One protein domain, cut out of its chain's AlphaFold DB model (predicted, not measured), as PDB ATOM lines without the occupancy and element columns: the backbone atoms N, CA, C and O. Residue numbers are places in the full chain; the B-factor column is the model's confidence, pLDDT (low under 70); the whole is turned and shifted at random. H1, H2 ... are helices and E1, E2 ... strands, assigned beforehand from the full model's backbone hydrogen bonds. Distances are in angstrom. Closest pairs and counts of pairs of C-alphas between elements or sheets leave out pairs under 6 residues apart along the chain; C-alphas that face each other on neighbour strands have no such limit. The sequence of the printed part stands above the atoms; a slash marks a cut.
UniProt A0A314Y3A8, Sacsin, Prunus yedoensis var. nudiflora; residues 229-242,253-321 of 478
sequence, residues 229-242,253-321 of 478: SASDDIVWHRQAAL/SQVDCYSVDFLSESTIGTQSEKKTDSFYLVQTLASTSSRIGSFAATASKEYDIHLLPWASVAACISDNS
ATOM      1  N   SER A 229      35.617  90.599   8.857       81.56
ATOM      2  CA  SER A 229      35.794  91.724   7.934       81.56
ATOM      3  C   SER A 229      34.842  91.575   6.747       81.56
ATOM      4  O   SER A 229      35.210  91.112   5.674       81.56
ATOM      5  N   ALA A 230      33.583  91.964   6.947       78.81
ATOM      6  CA  ALA A 230      32.549  91.997   5.912       78.81
ATOM      7  C   ALA A 230      32.812  93.084   4.842       78.81
ATOM      8  O   ALA A 230      32.028  94.017   4.685       78.81
ATOM      9  N   SER A 231      33.944  93.005   4.144       86.44
ATOM     10  CA  SER A 231      34.255  93.860   3.002       86.44
ATOM     11  C   SER A 231      33.434  93.447   1.780       86.44
ATOM     12  O   SER A 231      33.019  92.291   1.656       86.44
ATOM     13  N   ASP A 232      33.261  94.377   0.839       87.06
ATOM     14  CA  ASP A 232      32.622  94.097  -0.453       87.06
ATOM     15  C   ASP A 232      33.311  92.938  -1.194       87.06
ATOM     16  O   ASP A 232      32.654  92.174  -1.894       87.06
ATOM     17  N   ASP A 233      34.618  92.765  -0.983       89.75
ATOM     18  CA  ASP A 233      35.426  91.674  -1.530       89.75
ATOM     19  C   ASP A 233      35.018  90.300  -0.963       89.75
ATOM     20  O   ASP A 233      34.731  89.366  -1.713       89.75
ATOM     21  N   ILE A 234      34.864  90.180   0.362       91.19
ATOM     22  CA  ILE A 234      34.410  88.929   0.992       91.19
ATOM     23  C   ILE A 234      32.973  88.597   0.585       91.19
ATOM     24  O   ILE A 234      32.657  87.435   0.315       91.19
ATOM     25  N   VAL A 235      32.096  89.602   0.511       90.50
ATOM     26  CA  VAL A 235      30.721  89.416   0.021       90.50
ATOM     27  C   VAL A 235      30.737  88.946  -1.434       90.50
ATOM     28  O   VAL A 235      30.055  87.978  -1.779       90.50
ATOM     29  N   TRP A 236      31.566  89.565  -2.277       90.75
ATOM     30  CA  TRP A 236      31.738  89.183  -3.675       90.75
ATOM     31  C   TRP A 236      32.169  87.720  -3.806       90.75
ATOM     32  O   TRP A 236      31.540  86.967  -4.560       90.75
ATOM     33  N   HIS A 237      33.178  87.291  -3.045       91.50
ATOM     34  CA  HIS A 237      33.649  85.907  -3.009       91.50
ATOM     35  C   HIS A 237      32.553  84.933  -2.550       91.50
ATOM     36  O   HIS A 237      32.251  83.966  -3.249       91.50
ATOM     37  N   ARG A 238      31.861  85.213  -1.440       90.75
ATOM     38  CA  ARG A 238      30.767  84.361  -0.920       90.75
ATOM     39  C   ARG A 238      29.600  84.212  -1.900       90.75
ATOM     40  O   ARG A 238      28.941  83.175  -1.943       90.75
ATOM     41  N   GLN A 239      29.374  85.218  -2.742       89.06
ATOM     42  CA  GLN A 239      28.349  85.203  -3.783       89.06
ATOM     43  C   GLN A 239      28.833  84.640  -5.133       89.06
ATOM     44  O   GLN A 239      28.091  84.716  -6.114       89.06
ATOM     45  N   ALA A 240      30.033  84.052  -5.234       85.31
ATOM     46  CA  ALA A 240      30.571  83.553  -6.508       85.31
ATOM     47  C   ALA A 240      29.613  82.595  -7.237       85.31
ATOM     48  O   ALA A 240      29.392  82.746  -8.437       85.31
ATOM     49  N   ALA A 241      28.940  81.697  -6.509       77.31
ATOM     50  CA  ALA A 241      27.945  80.783  -7.078       77.31
ATOM     51  C   ALA A 241      26.739  81.488  -7.741       77.31
ATOM     52  O   ALA A 241      26.100  80.909  -8.617       77.31
ATOM     53  N   LEU A 242      26.408  82.723  -7.335       75.81
ATOM     54  CA  LEU A 242      25.360  83.543  -7.964       75.81
ATOM     55  C   LEU A 242      25.847  84.216  -9.249       75.81
ATOM     56  O   LEU A 242      25.049  84.471 -10.152       75.81
ATOM     57  N   SER A 253      36.677  75.376 -16.385       73.69
ATOM     58  CA  SER A 253      36.275  75.401 -14.981       73.69
ATOM     59  C   SER A 253      36.644  76.742 -14.356       73.69
ATOM     60  O   SER A 253      37.751  77.235 -14.564       73.69
ATOM     61  N   GLN A 254      35.756  77.300 -13.542       81.06
ATOM     62  CA  GLN A 254      36.030  78.541 -12.818       81.06
ATOM     63  C   GLN A 254      36.391  78.214 -11.378       81.06
ATOM     64  O   GLN A 254      35.643  77.505 -10.707       81.06
ATOM     65  N   VAL A 255      37.525  78.735 -10.915       84.94
ATOM     66  CA  VAL A 255      38.015  78.574  -9.544       84.94
ATOM     67  C   VAL A 255      38.084  79.948  -8.896       84.94
ATOM     68  O   VAL A 255      38.565  80.900  -9.504       84.94
ATOM     69  N   ASP A 256      37.600  80.041  -7.665       90.25
ATOM     70  CA  ASP A 256      37.708  81.225  -6.823       90.25
ATOM     71  C   ASP A 256      38.230  80.811  -5.446       90.25
ATOM     72  O   ASP A 256      37.883  79.740  -4.939       90.25
ATOM     73  N   CYS A 257      39.094  81.626  -4.852       92.06
ATOM     74  CA  CYS A 257      39.686  81.327  -3.557       92.06
ATOM     75  C   CYS A 257      39.936  82.591  -2.746       92.06
ATOM     76  O   CYS A 257      40.340  83.612  -3.300       92.06
ATOM     77  N   TYR A 258      39.735  82.506  -1.435       93.38
ATOM     78  CA  TYR A 258      39.869  83.646  -0.534       93.38
ATOM     79  C   TYR A 258      40.074  83.194   0.915       93.38
ATOM     80  O   TYR A 258      39.721  82.075   1.291       93.38
ATOM     81  N   SER A 259      40.638  84.079   1.733       93.31
ATOM     82  CA  SER A 259      40.718  83.899   3.184       93.31
ATOM     83  C   SER A 259      39.611  84.690   3.866       93.31
ATOM     84  O   SER A 259      39.297  85.802   3.450       93.31
ATOM     85  N   VAL A 260      39.048  84.146   4.937       94.00
ATOM     86  CA  VAL A 260      38.023  84.820   5.733       94.00
ATOM     87  C   VAL A 260      38.202  84.501   7.209       94.00
ATOM     88  O   VAL A 260      38.487  83.364   7.585       94.00
ATOM     89  N   ASP A 261      37.994  85.517   8.034       94.31
ATOM     90  CA  ASP A 261      37.987  85.392   9.483       94.31
ATOM     91  C   ASP A 261      36.550  85.314   9.987       94.31
ATOM     92  O   ASP A 261      35.687  86.081   9.551       94.31
ATOM     93  N   PHE A 262      36.297  84.430  10.944       94.19
ATOM     94  CA  PHE A 262      35.040  84.363  11.675       94.19
ATOM     95  C   PHE A 262      35.265  84.758  13.126       94.19
ATOM     96  O   PHE A 262      36.099  84.174  13.813       94.19
ATOM     97  N   LEU A 263      34.503  85.740  13.595       94.88
ATOM     98  CA  LEU A 263      34.488  86.192  14.975       94.88
ATOM     99  C   LEU A 263      33.299  85.564  15.703       94.88
ATOM    100  O   LEU A 263      32.143  85.866  15.392       94.88
ATOM    101  N   SER A 264      33.606  84.741  16.697       94.50
ATOM    102  CA  SER A 264      32.655  84.174  17.649       94.50
ATOM    103  C   SER A 264      32.767  84.908  18.984       94.50
ATOM    104  O   SER A 264      33.866  85.158  19.478       94.50
ATOM    105  N   GLU A 265      31.634  85.274  19.569       95.06
ATOM    106  CA  GLU A 265      31.555  85.978  20.848       95.06
ATOM    107  C   GLU A 265      30.512  85.298  21.737       95.06
ATOM    108  O   GLU A 265      29.370  85.120  21.312       95.06
ATOM    109  N   SER A 266      30.885  84.962  22.972       94.69
ATOM    110  CA  SER A 266      29.953  84.524  24.014       94.69
ATOM    111  C   SER A 266      29.938  85.516  25.166       94.69
ATOM    112  O   SER A 266      30.988  85.893  25.692       94.69
ATOM    113  N   THR A 267      28.745  85.914  25.589       90.00
ATOM    114  CA  THR A 267      28.521  86.868  26.673       90.00
ATOM    115  C   THR A 267      27.858  86.152  27.848       90.00
ATOM    116  O   THR A 267      26.653  85.893  27.847       90.00
ATOM    117  N   ILE A 268      28.651  85.830  28.875       78.06
ATOM    118  CA  ILE A 268      28.176  85.195  30.111       78.06
ATOM    119  C   ILE A 268      28.308  86.217  31.245       78.06
ATOM    120  O   ILE A 268      29.403  86.544  31.703       78.06
ATOM    121  N   GLY A 269      27.172  86.756  31.692       75.12
ATOM    122  CA  GLY A 269      27.148  87.827  32.691       75.12
ATOM    123  C   GLY A 269      27.794  89.110  32.162       75.12
ATOM    124  O   GLY A 269      27.357  89.648  31.148       75.12
ATOM    125  N   THR A 270      28.820  89.609  32.856       73.19
ATOM    126  CA  THR A 270      29.573  90.821  32.479       73.19
ATOM    127  C   THR A 270      30.821  90.535  31.644       73.19
ATOM    128  O   THR A 270      31.456  91.473  31.163       73.19
ATOM    129  N   GLN A 271      31.194  89.264  31.478       80.75
ATOM    130  CA  GLN A 271      32.379  88.869  30.728       80.75
ATOM    131  C   GLN A 271      31.997  88.491  29.298       80.75
ATOM    132  O   GLN A 271      30.993  87.819  29.052       80.75
ATOM    133  N   SER A 272      32.823  88.937  28.355       86.50
ATOM    134  CA  SER A 272      32.704  88.588  26.947       86.50
ATOM    135  C   SER A 272      33.972  87.876  26.516       86.50
ATOM    136  O   SER A 272      35.054  88.460  26.552       86.50
ATOM    137  N   GLU A 273      33.827  86.632  26.082       91.06
ATOM    138  CA  GLU A 273      34.900  85.881  25.445       91.06
ATOM    139  C   GLU A 273      34.757  86.025  23.933       91.06
ATOM    140  O   GLU A 273      33.654  85.922  23.394       91.06
ATOM    141  N   LYS A 274      35.868  86.319  23.258       91.62
ATOM    142  CA  LYS A 274      35.928  86.474  21.806       91.62
ATOM    143  C   LYS A 274      36.961  85.528  21.245       91.62
ATOM    144  O   LYS A 274      38.056  85.402  21.788       91.62
ATOM    145  N   LYS A 275      36.618  84.925  20.119       90.50
ATOM    146  CA  LYS A 275      37.455  83.984  19.401       90.50
ATOM    147  C   LYS A 275      37.397  84.287  17.919       90.50
ATOM    148  O   LYS A 275      36.315  84.498  17.380       90.50
ATOM    149  N   THR A 276      38.559  84.271  17.284       92.38
ATOM    150  CA  THR A 276      38.673  84.399  15.835       92.38
ATOM    151  C   THR A 276      39.201  83.094  15.264       92.38
ATOM    152  O   THR A 276      40.243  82.610  15.708       92.38
ATOM    153  N   ASP A 277      38.483  82.548  14.288       91.12
ATOM    154  CA  ASP A 277      38.901  81.389  13.509       91.12
ATOM    155  C   ASP A 277      38.987  81.794  12.027       91.12
ATOM    156  O   ASP A 277      38.009  82.232  11.422       91.12
ATOM    157  N   SER A 278      40.172  81.655  11.444       92.19
ATOM    158  CA  SER A 278      40.490  81.957  10.049       92.19
ATOM    159  C   SER A 278      40.411  80.705   9.177       92.19
ATOM    160  O   SER A 278      40.944  79.645   9.534       92.19
ATOM    161  N   PHE A 279      39.801  80.846   8.001       92.50
ATOM    162  CA  PHE A 279      39.665  79.797   6.992       92.50
ATOM    163  C   PHE A 279      40.129  80.282   5.619       92.50
ATOM    164  O   PHE A 279      39.905  81.429   5.247       92.50
ATOM    165  N   TYR A 280      40.723  79.375   4.847       92.88
ATOM    166  CA  TYR A 280      40.985  79.552   3.423       92.88
ATOM    167  C   TYR A 280      40.002  78.696   2.628       92.88
ATOM    168  O   TYR A 280      39.967  77.474   2.791       92.88
ATOM    169  N   LEU A 281      39.180  79.337   1.802       92.62
ATOM    170  CA  LEU A 281      38.163  78.682   0.992       92.62
ATOM    171  C   LEU A 281      38.608  78.618  -0.459       92.62
ATOM    172  O   LEU A 281      39.166  79.568  -1.004       92.62
ATOM    173  N   VAL A 282      38.297  77.493  -1.087       90.94
ATOM    174  CA  VAL A 282      38.420  77.279  -2.522       90.94
ATOM    175  C   VAL A 282      37.070  76.792  -3.009       90.94
ATOM    176  O   VAL A 282      36.493  75.855  -2.459       90.94
ATOM    177  N   GLN A 283      36.534  77.440  -4.027       88.94
ATOM    178  CA  GLN A 283      35.268  77.076  -4.636       88.94
ATOM    179  C   GLN A 283      35.431  76.951  -6.140       88.94
ATOM    180  O   GLN A 283      36.257  77.621  -6.761       88.94
ATOM    181  N   THR A 284      34.678  76.037  -6.733       85.38
ATOM    182  CA  THR A 284      34.836  75.688  -8.139       85.38
ATOM    183  C   THR A 284      33.487  75.416  -8.767       85.38
ATOM    184  O   THR A 284      32.661  74.705  -8.197       85.38
ATOM    185  N   LEU A 285      33.282  75.964  -9.962       84.31
ATOM    186  CA  LEU A 285      32.227  75.545 -10.871       84.31
ATOM    187  C   LEU A 285      32.853  74.703 -11.982       84.31
ATOM    188  O   LEU A 285      33.714  75.183 -12.727       84.31
ATOM    189  N   ALA A 286      32.422  73.449 -12.094       80.56
ATOM    190  CA  ALA A 286      32.907  72.565 -13.143       80.56
ATOM    191  C   ALA A 286      32.444  73.044 -14.528       80.56
ATOM    192  O   ALA A 286      31.326  73.545 -14.685       80.56
ATOM    193  N   SER A 287      33.286  72.840 -15.544       80.50
ATOM    194  CA  SER A 287      32.920  73.131 -16.930       80.50
ATOM    195  C   SER A 287      31.747  72.260 -17.381       80.50
ATOM    196  O   SER A 287      31.536  71.148 -16.885       80.50
ATOM    197  N   THR A 288      31.006  72.715 -18.385       74.69
ATOM    198  CA  THR A 288      29.921  71.916 -18.973       74.69
ATOM    199  C   THR A 288      30.419  70.707 -19.757       74.69
ATOM    200  O   THR A 288      29.715  69.703 -19.848       74.69
ATOM    201  N   SER A 289      31.658  70.763 -20.249       77.06
ATOM    202  CA  SER A 289      32.358  69.641 -20.880       77.06
ATOM    203  C   SER A 289      32.806  68.560 -19.890       77.06
ATOM    204  O   SER A 289      33.124  67.447 -20.305       77.06
ATOM    205  N   SER A 290      32.832  68.852 -18.585       80.00
ATOM    206  CA  SER A 290      33.157  67.854 -17.566       80.00
ATOM    207  C   SER A 290      32.058  66.792 -17.450       80.00
ATOM    208  O   SER A 290      30.897  67.029 -17.788       80.00
ATOM    209  N   ARG A 291      32.396  65.617 -16.898       79.00
ATOM    210  CA  ARG A 291      31.413  64.546 -16.647       79.00
ATOM    211  C   ARG A 291      30.260  65.015 -15.756       79.00
ATOM    212  O   ARG A 291      29.107  64.701 -16.038       79.00
ATOM    213  N   ILE A 292      30.562  65.793 -14.712       78.06
ATOM    214  CA  ILE A 292      29.550  66.320 -13.787       78.06
ATOM    215  C   ILE A 292      28.721  67.443 -14.423       78.06
ATOM    216  O   ILE A 292      27.513  67.501 -14.211       78.06
ATOM    217  N   GLY A 293      29.336  68.287 -15.257       80.50
ATOM    218  CA  GLY A 293      28.632  69.313 -16.025       80.50
ATOM    219  C   GLY A 293      27.680  68.706 -17.054       80.50
ATOM    220  O   GLY A 293      26.520  69.106 -17.133       80.50
ATOM    221  N   SER A 294      28.133  67.671 -17.767       82.38
ATOM    222  CA  SER A 294      27.304  66.895 -18.694       82.38
ATOM    223  C   SER A 294      26.153  66.197 -17.968       82.38
ATOM    224  O   SER A 294      25.014  66.264 -18.419       82.38
ATOM    225  N   PHE A 295      26.418  65.591 -16.806       83.25
ATOM    226  CA  PHE A 295      25.374  65.003 -15.966       83.25
ATOM    227  C   PHE A 295      24.338  66.042 -15.521       83.25
ATOM    228  O   PHE A 295      23.144  65.791 -15.647       83.25
ATOM    229  N   ALA A 296      24.769  67.217 -15.054       80.31
ATOM    230  CA  ALA A 296      23.868  68.299 -14.659       80.31
ATOM    231  C   ALA A 296      23.000  68.790 -15.834       80.31
ATOM    232  O   ALA A 296      21.802  69.024 -15.662       80.31
ATOM    233  N   ALA A 297      23.575  68.888 -17.037       80.25
ATOM    234  CA  ALA A 297      22.848  69.254 -18.249       80.25
ATOM    235  C   ALA A 297      21.796  68.199 -18.636       80.25
ATOM    236  O   ALA A 297      20.648  68.550 -18.918       80.25
ATOM    237  N   THR A 298      22.152  66.911 -18.598       83.50
ATOM    238  CA  THR A 298      21.216  65.802 -18.843       83.50
ATOM    239  C   THR A 298      20.114  65.763 -17.791       83.50
ATOM    240  O   THR A 298      18.941  65.680 -18.142       83.50
ATOM    241  N   ALA A 299      20.464  65.905 -16.510       80.38
ATOM    242  CA  ALA A 299      19.514  65.940 -15.403       80.38
ATOM    243  C   ALA A 299      18.470  67.053 -15.592       80.38
ATOM    244  O   ALA A 299      17.273  66.824 -15.422       80.38
ATOM    245  N   SER A 300      18.912  68.236 -16.026       79.00
ATOM    246  CA  SER A 300      18.025  69.356 -16.333       79.00
ATOM    247  C   SER A 300      17.130  69.073 -17.538       79.00
ATOM    248  O   SER A 300      15.941  69.365 -17.479       79.00
ATOM    249  N   LYS A 301      17.677  68.513 -18.620       81.75
ATOM    250  CA  LYS A 301      16.940  68.293 -19.870       81.75
ATOM    251  C   LYS A 301      15.936  67.142 -19.785       81.75
ATOM    252  O   LYS A 301      14.858  67.239 -20.361       81.75
ATOM    253  N   GLU A 302      16.307  66.047 -19.130       85.81
ATOM    254  CA  GLU A 302      15.521  64.806 -19.111       85.81
ATOM    255  C   GLU A 302      14.589  64.707 -17.905       85.81
ATOM    256  O   GLU A 302      13.514  64.123 -18.017       85.81
ATOM    257  N   TYR A 303      14.979  65.285 -16.766       77.25
ATOM    258  CA  TYR A 303      14.269  65.105 -15.497       77.25
ATOM    259  C   TYR A 303      13.796  66.425 -14.874       77.25
ATOM    260  O   TYR A 303      13.285  66.405 -13.757       77.25
ATOM    261  N   ASP A 304      13.983  67.564 -15.555       71.38
ATOM    262  CA  ASP A 304      13.733  68.908 -15.002       71.38
ATOM    263  C   ASP A 304      14.536  69.157 -13.705       71.38
ATOM    264  O   ASP A 304      14.119  69.825 -12.755       71.38
ATOM    265  N   ILE A 305      15.733  68.552 -13.630       71.19
ATOM    266  CA  ILE A 305      16.628  68.654 -12.481       71.19
ATOM    267  C   ILE A 305      17.754  69.649 -12.745       71.19
ATOM    268  O   ILE A 305      18.833  69.296 -13.205       71.19
ATOM    269  N   HIS A 306      17.530  70.903 -12.357       72.25
ATOM    270  CA  HIS A 306      18.541  71.958 -12.431       72.25
ATOM    271  C   HIS A 306      19.596  71.813 -11.322       72.25
ATOM    272  O   HIS A 306      19.410  72.293 -10.202       72.25
ATOM    273  N   LEU A 307      20.696  71.121 -11.623       72.81
ATOM    274  CA  LEU A 307      21.873  71.030 -10.755       72.81
ATOM    275  C   LEU A 307      22.909  72.077 -11.160       72.81
ATOM    276  O   LEU A 307      23.182  72.262 -12.345       72.81
ATOM    277  N   LEU A 308      23.522  72.720 -10.169       74.31
ATOM    278  CA  LEU A 308      24.717  73.529 -10.374       74.31
ATOM    279  C   LEU A 308      25.930  72.670  -9.988       74.31
ATOM    280  O   LEU A 308      26.005  72.269  -8.825       74.31
ATOM    281  N   PRO A 309      26.863  72.358 -10.907       79.25
ATOM    282  CA  PRO A 309      28.037  71.535 -10.616       79.25
ATOM    283  C   PRO A 309      29.110  72.351  -9.871       79.25
ATOM    284  O   PRO A 309      30.233  72.525 -10.344       79.25
ATOM    285  N   TRP A 310      28.718  72.905  -8.726       81.44
ATOM    286  CA  TRP A 310      29.511  73.769  -7.864       81.44
ATOM    287  C   TRP A 310      29.879  73.038  -6.576       81.44
ATOM    288  O   TRP A 310      29.041  72.360  -5.980       81.44
ATOM    289  N   ALA A 311      31.121  73.202  -6.137       83.12
ATOM    290  CA  ALA A 311      31.612  72.670  -4.875       83.12
ATOM    291  C   ALA A 311      32.541  73.678  -4.196       83.12
ATOM    292  O   ALA A 311      33.184  74.492  -4.861       83.12
ATOM    293  N   SER A 312      32.636  73.594  -2.871       85.25
ATOM    294  CA  SER A 312      33.582  74.377  -2.085       85.25
ATOM    295  C   SER A 312      34.268  73.513  -1.034       85.25
ATOM    296  O   SER A 312      33.659  72.612  -0.458       85.25
ATOM    297  N   VAL A 313      35.545  73.797  -0.800       88.06
ATOM    298  CA  VAL A 313      36.382  73.210   0.243       88.06
ATOM    299  C   VAL A 313      36.948  74.344   1.091       88.06
ATOM    300  O   VAL A 313      37.336  75.384   0.565       88.06
ATOM    301  N   ALA A 314      37.021  74.133   2.400       89.38
ATOM    302  CA  ALA A 314      37.586  75.087   3.341       89.38
ATOM    303  C   ALA A 314      38.676  74.416   4.179       89.38
ATOM    304  O   ALA A 314      38.482  73.310   4.683       89.38
ATOM    305  N   ALA A 315      39.800  75.104   4.357       89.12
ATOM    306  CA  ALA A 315      40.870  74.710   5.260       89.12
ATOM    307  C   ALA A 315      40.947  75.693   6.428       89.12
ATOM    308  O   ALA A 315      40.999  76.904   6.219       89.12
ATOM    309  N   CYS A 316      40.966  75.181   7.658       88.31
ATOM    310  CA  CYS A 316      41.242  76.003   8.832       88.31
ATOM    311  C   CYS A 316      42.727  76.391   8.822       88.31
ATOM    312  O   CYS A 316      43.590  75.515   8.837       88.31
ATOM    313  N   ILE A 317      43.015  77.693   8.807       88.94
ATOM    314  CA  ILE A 317      44.384  78.244   8.766       88.94
ATOM    315  C   ILE A 317      44.798  78.873  10.103       88.94
ATOM    316  O   ILE A 317      45.804  79.567  10.186       88.94
ATOM    317  N   SER A 318      43.998  78.655  11.147       83.69
ATOM    318  CA  SER A 318      44.232  79.214  12.479       83.69
ATOM    319  C   SER A 318      45.313  78.434  13.235       83.69
ATOM    320  O   SER A 318      45.217  77.212  13.399       83.69
ATOM    321  N   ASP A 319      46.284  79.157  13.792       64.19
ATOM    322  CA  ASP A 319      47.421  78.598  14.542       64.19
ATOM    323  C   ASP A 319      47.146  78.377  16.041       64.19
ATOM    324  O   ASP A 319      48.052  78.027  16.795       64.19
ATOM    325  N   ASN A 320      45.902  78.550  16.504       58.56
ATOM    326  CA  ASN A 320      45.577  78.474  17.931       58.56
ATOM    327  C   ASN A 320      45.751  77.045  18.482       58.56
ATOM    328  O   ASN A 320      44.854  76.205  18.423       58.56
ATOM    329  N   SER A 321      46.930  76.810  19.055       49.75
ATOM    330  CA  SER A 321      47.472  75.544  19.559       49.75
ATOM    331  C   SER A 321      46.828  75.015  20.845       49.75
ATOM    332  O   SER A 321      47.271  73.991  21.356       49.75
TER     333      SER A 321
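Overview. This is residues 229 to 242 and 253 to 321 of the 478 residues of the protein "Sacsin" of Prunus yedoensis var. nudiflora (UniProt A0A314Y3A8). A long, twisted hairpin of E1 and E2 makes the length of the domain, with the short strand E3 beside the half of E2 that is away from the turn. H1 crosses over E1 on one face of the sheet, and H2 lies beyond the end of the sheet opposite the hairpin's turn, whose residues 267 to 272 stick out. The printed part has 83 residues with two named helices and three named strands, in the order H1, E1, E2, H2, E3; the sheet runs E1, E2, E3, all antiparallel. The class is mixed, helices and strands, and the whole is extended, with a radius of gyration of the C-alphas of 18.3 A and spans of 59 by 27 by 24 A.

Along the chain. E1, residues 254 to 268, is 44.1 A long and begins at C-alpha 254 (36.030, 78.541, -12.818). E2, residues 271 to 285, is 43.7 A long. E3, residues 310 to 316, ends at C-alpha 316 (41.242, 76.003, 8.832), 20.5 A from its first C-alpha. H1 is residues 232 to 238, 9.9 A, and H2 is residues 291 to 303, 17.2 A.

Arrangement. E1 and E2 form a hairpin at 165 degrees, with N 262 and O 277 2.8 A apart, within hydrogen-bond range. E2 and E3 are antiparallel at 140 degrees, with N 282 and O 313 at 2.8 A, also within that range. H1 is on the sheet at a height of 8.5 A, over E1 and across the strands at 79 degrees to E1 on the local plane; the closest C-alphas, those of His 237 and Tyr 258, are 7.1 A apart. H2 is not on the sheet, and is apart from H1 and E1. In H1 and H2 every O i to N i+4 pair is within hydrogen-bond range.

Size, cuts and confidence. The two C-alphas farthest apart, those of Thr 270 and Glu 302, are 59.5 A apart. Residues 243 to 252 are not printed; C-alphas 242 and 253 are 15.3 A apart across the cut. Of the links that are printed whole, none is long. Residues 319 to 321 are under pLDDT 70.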